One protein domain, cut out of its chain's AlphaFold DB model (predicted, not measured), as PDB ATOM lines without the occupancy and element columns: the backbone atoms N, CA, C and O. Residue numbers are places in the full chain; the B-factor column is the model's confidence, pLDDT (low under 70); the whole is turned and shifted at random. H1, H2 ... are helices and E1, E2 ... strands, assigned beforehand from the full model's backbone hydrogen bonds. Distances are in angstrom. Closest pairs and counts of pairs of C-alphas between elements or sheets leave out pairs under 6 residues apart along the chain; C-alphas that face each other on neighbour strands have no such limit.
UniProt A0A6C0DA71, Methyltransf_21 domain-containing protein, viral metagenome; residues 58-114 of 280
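This is residues 58 to 114 of the 280 residues of the protein "Methyltransf_21 domain-containing protein" of viral metagenome (UniProt A0A6C0DA71). Look first for a long two-stranded ribbon, made by E1 and E2 at the two ends of the printed part, and at one end of it a head of four short helices. H1, H2, H3 and H4 make a loose ring there, and the link from H2 to H3 folds back along the ribbon, with residues 83 to 84 paired to E1. The 57 printed residues hold four named helices and two named strands, in the order E1, H1, H2, H3, H4, E2; the sheet, E1 - E2, is antiparallel, and the class is mixed, helices and strands. The whole is compact, with a radius of gyration of the C-alphas of 11.1 A, yet elongated in outline, spanning 34 by 18 by 18 A.

Find C-alpha 58 at (-6.694, -36.521, 30.999); from there E1, residues 58 to 63, runs 16.3 A. Next come H1, residues 66 to 71, 8.5 A long, and H2, residues 76 to 79, 6.2 A long. Go on to C-alpha 89 at (7.135, -21.659, 24.794), where H3, residues 89 to 97, begins its 12.7 A. H4, residues 102 to 105, measures 5.3 A. E2, residues 107 to 114, covers 21.7 A, bends by 53 degrees at residue 110 and ends with C-alpha 114 at (-8.321, -38.327, 22.874).

Start at the sheet, where E1 and E2 are antiparallel, with 140 degrees between their directions. C-alphas 60 and 110 face each other at 4.5 A; N 61 and O 109 are within hydrogen-bond range at 2.9 A, as are N 111 and O 59 at 2.8 A. Residues 61 to 62 of E1 also pair, antiparallel, with residues 83 to 84, a stretch too short to be a named strand. Now look at the helices: H1 touches H2, and their closest C-alphas, Leu 66 and Arg 79, are 6.8 A apart. H3 and H4 only just touch, with 3 pairs of C-alphas within 8 A, the closest being Cys 95 and Ile 102 at 6.0 A. H2 and H3 are close but not clearly touching, their closest C-alphas, Val 78 and Val 91, being 6.6 A apart. H1 and H4 are also close but not clearly touching, with the C-alphas of Asn 68 and Ile 105 closest at 6.3 A. H1 and H3 are apart, and so are H2 and H4. In H1 and H3 every O i to N i+4 pair is within hydrogen-bond range; H2 and H4 are too short for such a pair.

The two C-alphas farthest apart are those of Gly 99 and Met 114, at 35.7 A, while those of Lys 58 and Met 114, the first and last printed, are 8.5 A apart. The printed part has no cut and no long link; the link from H2 to H3 is short, and the others are tight. The mean pLDDT of the printed part is 95.9, and no printed residue is under 70.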
ATOM      1  N   LYS A  58      -6.628 -37.876  30.463       98.19
ATOM      2  CA  LYS A  58      -6.694 -36.521  30.999       98.19
ATOM      3  C   LYS A  58      -5.381 -35.805  30.746       98.19
ATOM      4  O   LYS A  58      -4.322 -36.433  30.763       98.19
ATOM      5  N   ALA A  59      -5.454 -34.499  30.561       97.31
ATOM      6  CA  ALA A  59      -4.280 -33.653  30.508       97.31
ATOM      7  C   ALA A  59      -4.571 -32.300  31.147       97.31
ATOM      8  O   ALA A  59      -5.724 -31.902  31.297       97.31
ATOM      9  N   LYS A  60      -3.522 -31.590  31.543       97.56
ATOM     10  CA  LYS A  60      -3.666 -30.262  32.130       97.56
ATOM     11  C   LYS A  60      -3.466 -29.215  31.047       97.56
ATOM     12  O   LYS A  60      -2.407 -29.205  30.435       97.56
ATOM     13  N   ILE A  61      -4.448 -28.358  30.798       96.62
ATOM     14  CA  ILE A  61      -4.309 -27.275  29.820       96.62
ATOM     15  C   ILE A  61      -3.822 -26.007  30.516       96.62
ATOM     16  O   ILE A  61      -4.338 -25.661  31.575       96.62
ATOM     17  N   TYR A  62      -2.829 -25.337  29.938       96.94
ATOM     18  CA  TYR A  62      -2.307 -24.051  30.397       96.94
ATOM     19  C   TYR A  62      -2.606 -22.972  29.359       96.94
ATOM     20  O   TYR A  62      -2.387 -23.180  28.166       96.94
ATOM     21  N   TYR A  63      -3.090 -21.818  29.813       96.75
ATOM     22  CA  TYR A  63      -3.398 -20.664  28.964       96.75
ATOM     23  C   TYR A  63      -3.301 -19.364  29.772       96.75
ATOM     24  O   TYR A  63      -3.386 -19.383  31.000       96.75
ATOM     25  N   ILE A  64      -3.161 -18.225  29.091       96.88
ATOM     26  CA  ILE A  64      -3.304 -16.908  29.727       96.88
ATOM     27  C   ILE A  64      -4.760 -16.448  29.563       96.88
ATOM     28  O   ILE A  64      -5.222 -16.303  28.429       96.88
ATOM     29  N   PRO A  65      -5.510 -16.214  30.657       96.12
ATOM     30  CA  PRO A  65      -6.868 -15.683  30.578       96.12
ATOM     31  C   PRO A  65      -6.911 -14.320  29.878       96.12
ATOM     32  O   PRO A  65      -6.042 -13.485  30.122       96.12
ATOM     33  N   LEU A  66      -7.969 -14.045  29.100       94.81
ATOM     34  CA  LEU A  66      -8.138 -12.754  28.408       94.81
ATOM     35  C   LEU A  66      -7.966 -11.543  29.336       94.81
ATOM     36  O   LEU A  66      -7.320 -10.575  28.957       94.81
ATOM     37  N   ILE A  67      -8.471 -11.619  30.572       96.31
ATOM     38  CA  ILE A  67      -8.322 -10.536  31.554       96.31
ATOM     39  C   ILE A  67      -6.852 -10.211  31.849       96.31
ATOM     40  O   ILE A  67      -6.509  -9.048  32.032       96.31
ATOM     41  N   ASN A  68      -5.973 -11.215  31.855       97.44
ATOM     42  CA  ASN A  68      -4.543 -11.016  32.065       97.44
ATOM     43  C   ASN A  68      -3.858 -10.537  30.780       97.44
ATOM     44  O   ASN A  68      -2.967  -9.696  30.857       97.44
ATOM     45  N   ILE A  69      -4.302 -11.003  29.608       97.06
ATOM     46  CA  ILE A  69      -3.841 -10.467  28.317       97.06
ATOM     47  C   ILE A  69      -4.103  -8.954  28.258       97.06
ATOM     48  O   ILE A  69      -3.183  -8.185  27.991       97.06
ATOM     49  N   GLU A  70      -5.314  -8.517  28.609       97.00
ATOM     50  CA  GLU A  70      -5.696  -7.101  28.653       97.00
ATOM     51  C   GLU A  70      -4.950  -6.324  29.748       97.00
ATOM     52  O   GLU A  70      -4.394  -5.258  29.482       97.00
ATOM     53  N   LEU A  71      -4.892  -6.859  30.975       97.38
ATOM     54  CA  LEU A  71      -4.256  -6.205  32.126       97.38
ATOM     55  C   LEU A  71      -2.775  -5.892  31.882       97.38
ATOM     56  O   LEU A  71      -2.292  -4.834  32.285       97.38
ATOM     57  N   TYR A  72      -2.061  -6.816  31.240       97.12
ATOM     58  CA  TYR A  72      -0.631  -6.690  30.966       97.12
ATOM     59  C   TYR A  72      -0.328  -6.183  29.552       97.12
ATOM     60  O   TYR A  72       0.844  -6.094  29.186       97.12
ATOM     61  N   ASN A  73      -1.358  -5.815  28.779       96.50
ATOM     62  CA  ASN A  73      -1.234  -5.352  27.397       96.50
ATOM     63  C   ASN A  73      -0.403  -6.323  26.533       96.50
ATOM     64  O   ASN A  73       0.486  -5.911  25.782       96.50
ATOM     65  N   LEU A  74      -0.663  -7.623  26.696       97.25
ATOM     66  CA  LEU A  74      -0.053  -8.667  25.883       97.25
ATOM     67  C   LEU A  74      -0.688  -8.674  24.482       97.25
ATOM     68  O   LEU A  74      -1.851  -8.301  24.335       97.25
ATOM     69  N   PRO A  75       0.041  -9.110  23.442       96.44
ATOM     70  CA  PRO A  75      -0.507  -9.209  22.098       96.44
ATOM     71  C   PRO A  75      -1.711 -10.153  22.014       96.44
ATOM     72  O   PRO A  75      -1.706 -11.236  22.597       96.44
ATOM     73  N   ASP A  76      -2.688  -9.795  21.181       93.50
ATOM     74  CA  ASP A  76      -3.933 -10.554  21.005       93.50
ATOM     75  C   ASP A  76      -3.718 -12.034  20.647       93.50
ATOM     76  O   ASP A  76      -4.514 -12.882  21.052       93.50
ATOM     77  N   TRP A  77      -2.656 -12.367  19.900       93.69
ATOM     78  CA  TRP A  77      -2.355 -13.742  19.480       93.69
ATOM     79  C   TRP A  77      -2.086 -14.689  20.659       93.69
ATOM     80  O   TRP A  77      -2.287 -15.891  20.524       93.69
ATOM     81  N   VAL A  78      -1.728 -14.167  21.841       95.50
ATOM     82  CA  VAL A  78      -1.477 -14.966  23.057       95.50
ATOM     83  C   VAL A  78      -2.687 -15.818  23.447       95.50
ATOM     84  O   VAL A  78      -2.519 -16.879  24.045       95.50
ATOM     85  N   ARG A  79      -3.904 -15.393  23.084       93.81
ATOM     86  CA  ARG A  79      -5.131 -16.141  23.383       93.81
ATOM     87  C   ARG A  79      -5.201 -17.496  22.663       93.81
ATOM     88  O   ARG A  79      -5.809 -18.410  23.208       93.81
ATOM     89  N   GLY A  80      -4.563 -17.618  21.494       91.69
ATOM     90  CA  GLY A  80      -4.477 -18.869  20.731       91.69
ATOM     91  C   GLY A  80      -3.454 -19.853  21.297       91.69
ATOM     92  O   GLY A  80      -3.659 -21.057  21.235       91.69
ATOM     93  N   CYS A  81      -2.428 -19.348  21.981       93.31
ATOM     94  CA  CYS A  81      -1.277 -20.126  22.426       93.31
ATOM     95  C   CYS A  81      -1.508 -20.890  23.744       93.31
ATOM     96  O   CYS A  81      -0.806 -20.683  24.741       93.31
ATOM     97  N   ASN A  82      -2.507 -21.769  23.764       92.81
ATOM     98  CA  ASN A  82      -2.712 -22.715  24.858       92.81
ATOM     99  C   ASN A  82      -1.861 -23.980  24.656       92.81
ATOM    100  O   ASN A  82      -1.484 -24.319  23.539       92.81
ATOM    101  N   SER A  83      -1.493 -24.664  25.742       93.94
ATOM    102  CA  SER A  83      -0.640 -25.854  25.642       93.94
ATOM    103  C   SER A  83      -0.942 -26.893  26.712       93.94
ATOM    104  O   SER A  83      -1.295 -26.582  27.853       93.94
ATOM    105  N   ILE A  84      -0.830 -28.162  26.323       93.06
ATOM    106  CA  ILE A  84      -1.110 -29.309  27.179       93.06
ATOM    107  C   ILE A  84       0.144 -29.686  27.978       93.06
ATOM    108  O   ILE A  84       1.228 -29.867  27.433       93.06
ATOM    109  N   ASN A  85      -0.032 -29.886  29.284       93.81
ATOM    110  CA  ASN A  85       0.936 -30.313  30.299       93.81
ATOM    111  C   ASN A  85       2.105 -29.352  30.573       93.81
ATOM    112  O   ASN A  85       2.742 -29.481  31.619       93.81
ATOM    113  N   ILE A  86       2.351 -28.378  29.698       94.06
ATOM    114  CA  ILE A  86       3.408 -27.373  29.822       94.06
ATOM    115  C   ILE A  86       2.877 -25.980  29.468       94.06
ATOM    116  O   ILE A  86       1.835 -25.849  28.835       94.06
ATOM    117  N   TYR A  87       3.612 -24.936  29.855       94.56
ATOM    118  CA  TYR A  87       3.363 -23.584  29.358       94.56
ATOM    119  C   TYR A  87       3.814 -23.446  27.901       94.56
ATOM    120  O   TYR A  87       4.829 -24.020  27.500       94.56
ATOM    121  N   HIS A  88       3.099 -22.632  27.124       93.31
ATOM    122  CA  HIS A  88       3.459 -22.375  25.735       93.31
ATOM    123  C   HIS A  88       4.799 -21.628  25.630       93.31
ATOM    124  O   HIS A  88       4.981 -20.567  26.230       93.31
ATOM    125  N   ARG A  89       5.745 -22.155  24.842       92.06
ATOM    126  CA  ARG A  89       7.135 -21.659  24.794       92.06
ATOM    127  C   ARG A  89       7.236 -20.201  24.347       92.06
ATOM    128  O   ARG A  89       7.953 -19.422  24.968       92.06
ATOM    129  N   THR A  90       6.522 -19.820  23.289       92.62
ATOM    130  CA  THR A  90       6.549 -18.436  22.779       92.62
ATOM    131  C   THR A  90       5.948 -17.464  23.787       92.62
ATOM    132  O   THR A  90       6.452 -16.358  23.955       92.62
ATOM    133  N   VAL A  91       4.913 -17.897  24.513       94.69
ATOM    134  CA  VAL A  91       4.276 -17.081  25.551       94.69
ATOM    135  C   VAL A  91       5.193 -16.952  26.765       94.69
ATOM    136  O   VAL A  91       5.296 -15.868  27.326       94.69
ATOM    137  N   HIS A  92       5.912 -18.014  27.136       94.62
ATOM    138  CA  HIS A  92       6.911 -17.969  28.203       94.62
ATOM    139  C   HIS A  92       7.999 -16.931  27.919       94.62
ATOM    140  O   HIS A  92       8.219 -16.044  28.739       94.62
ATOM    141  N   ASN A  93       8.604 -16.979  26.730       95.06
ATOM    142  CA  ASN A  93       9.628 -16.012  26.331       95.06
ATOM    143  C   ASN A  93       9.076 -14.575  26.313       95.06
ATOM    144  O   ASN A  93       9.723 -13.656  26.805       95.06
ATOM    145  N   LEU A  94       7.854 -14.384  25.803       96.62
ATOM    146  CA  LEU A  94       7.184 -13.083  25.822       96.62
ATOM    147  C   LEU A  94       6.978 -12.567  27.257       96.62
ATOM    148  O   LEU A  94       7.190 -11.388  27.528       96.62
ATOM    149  N   CYS A  95       6.580 -13.436  28.190       96.50
ATOM    150  CA  CYS A  95       6.429 -13.059  29.595       96.50
ATOM    151  C   CYS A  95       7.764 -12.589  30.185       96.50
ATOM    152  O   CYS A  95       7.786 -11.566  30.867       96.50
ATOM    153  N   GLU A  96       8.872 -13.272  29.882       96.00
ATOM    154  CA  GLU A  96      10.212 -12.858  30.318       96.00
ATOM    155  C   GLU A  96      10.585 -11.468  29.777       96.00
ATOM    156  O   GLU A  96      11.081 -10.632  30.535       96.00
ATOM    157  N   GLU A  97      10.282 -11.177  28.507       96.38
ATOM    158  CA  GLU A  97      10.504  -9.855  27.896       96.38
ATOM    159  C   GLU A  97       9.698  -8.741  28.582       96.38
ATOM    160  O   GLU A  97      10.178  -7.614  28.717       96.38
ATOM    161  N   TYR A  98       8.492  -9.061  29.058       95.69
ATOM    162  CA  TYR A  98       7.624  -8.139  29.797       95.69
ATOM    163  C   TYR A  98       7.952  -8.081  31.302       95.69
ATOM    164  O   TYR A  98       7.342  -7.301  32.035       95.69
ATOM    165  N   GLY A  99       8.901  -8.890  31.788       97.00
ATOM    166  CA  GLY A  99       9.213  -9.005  33.215       97.00
ATOM    167  C   GLY A  99       8.091  -9.649  34.040       97.00
ATOM    168  O   GLY A  99       7.953  -9.361  35.230       97.00
ATOM    169  N   LEU A 100       7.271 -10.495  33.413       97.31
ATOM    170  CA  LEU A 100       6.138 -11.189  34.018       97.31
ATOM    171  C   LEU A 100       6.505 -12.631  34.370       97.31
ATOM    172  O   LEU A 100       7.200 -13.319  33.628       97.31
ATOM    173  N   ASN A 101       5.973 -13.121  35.490       96.75
ATOM    174  CA  ASN A 101       6.030 -14.542  35.817       96.75
ATOM    175  C   ASN A 101       4.847 -15.260  35.151       96.75
ATOM    176  O   ASN A 101       3.702 -15.026  35.548       96.75
ATOM    177  N   ILE A 102       5.122 -16.154  34.192       96.50
ATOM    178  CA  ILE A 102       4.078 -16.907  33.480       96.50
ATOM    179  C   ILE A 102       3.157 -17.668  34.436       96.50
ATOM    180  O   ILE A 102       1.950 -17.709  34.214       96.50
ATOM    181  N   GLU A 103       3.693 -18.220  35.526       96.44
ATOM    182  CA  GLU A 103       2.925 -19.024  36.481       96.44
ATOM    183  C   GLU A 103       1.922 -18.166  37.255       96.44
ATOM    184  O   GLU A 103       0.870 -18.648  37.659       96.44
ATOM    185  N   ALA A 104       2.243 -16.883  37.452       96.94
ATOM    186  CA  ALA A 104       1.396 -15.944  38.178       96.94
ATOM    187  C   ALA A 104       0.255 -15.383  37.318       96.94
ATOM    188  O   ALA A 104      -0.730 -14.893  37.870       96.94
ATOM    189  N   ILE A 105       0.394 -15.422  35.990       97.06
ATOM    190  CA  ILE A 105      -0.576 -14.840  35.050       97.06
ATOM    191  C   ILE A 105      -1.299 -15.887  34.197       97.06
ATOM    192  O   ILE A 105      -2.228 -15.539  33.469       97.06
ATOM    193  N   SER A 106      -0.885 -17.150  34.265       97.12
ATOM    194  CA  SER A 106      -1.556 -18.255  33.585       97.12
ATOM    195  C   SER A 106      -2.607 -18.885  34.484       97.12
ATOM    196  O   SER A 106      -2.470 -18.918  35.705       97.12
ATOM    197  N   ASP A 107      -3.625 -19.455  33.857       96.75
ATOM    198  CA  ASP A 107      -4.582 -20.340  34.502       96.75
ATOM    199  C   ASP A 107      -4.462 -21.744  33.901       96.75
ATOM    200  O   ASP A 107      -3.805 -21.962  32.876       96.75
ATOM    201  N   ASN A 108      -5.029 -22.725  34.591       97.00
ATOM    202  CA  ASN A 108      -4.999 -24.109  34.163       97.00
ATOM    203  C   ASN A 108      -6.129 -24.930  34.768       97.00
ATOM    204  O   ASN A 108      -6.534 -24.738  35.910       97.00
ATOM    205  N   TYR A 109      -6.574 -25.926  34.014       97.25
ATOM    206  CA  TYR A 109      -7.506 -26.931  34.509       97.25
ATOM    207  C   TYR A 109      -7.301 -28.263  33.783       97.25
ATOM    208  O   TYR A 109      -6.548 -28.362  32.814       97.25
ATOM    209  N   GLU A 110      -7.915 -29.323  34.302       98.12
ATOM    210  CA  GLU A 110      -7.862 -30.643  33.678       98.12
ATOM    211  C   GLU A 110      -8.898 -30.747  32.553       98.12
ATOM    212  O   GLU A 110     -10.067 -30.412  32.741       98.12
ATOM    213  N   ILE A 111      -8.468 -31.247  31.398       97.75
ATOM    214  CA  ILE A 111      -9.302 -31.538  30.233       97.75
ATOM    215  C   ILE A 111      -9.263 -33.027  29.906       97.75
ATOM    216  O   ILE A 111      -8.286 -33.721  30.192       97.75
ATOM    217  N   ASP A 112     -10.321 -33.509  29.260       98.31
ATOM    218  CA  ASP A 112     -10.248 -34.763  28.518       98.31
ATOM    219  C   ASP A 112      -9.356 -34.594  27.284       98.31
ATOM    220  O   ASP A 112      -9.320 -33.530  26.655       98.31
ATOM    221  N   VAL A 113      -8.647 -35.664  26.933       98.12
ATOM    222  CA  VAL A 113      -7.903 -35.774  25.680       98.12
ATOM    223  C   VAL A 113      -8.187 -37.105  25.000       98.12
ATOM    224  O   VAL A 113      -8.385 -38.125  25.668       98.12
ATOM    225  N   MET A 114      -8.215 -37.102  23.669       98.44
ATOM    226  CA  MET A 114      -8.321 -38.327  22.874       98.44
ATOM    227  C   MET A 114      -7.570 -38.246  21.551       98.44
ATOM    228  O   MET A 114      -7.205 -37.164  21.095       98.44
TER     229      MET A 114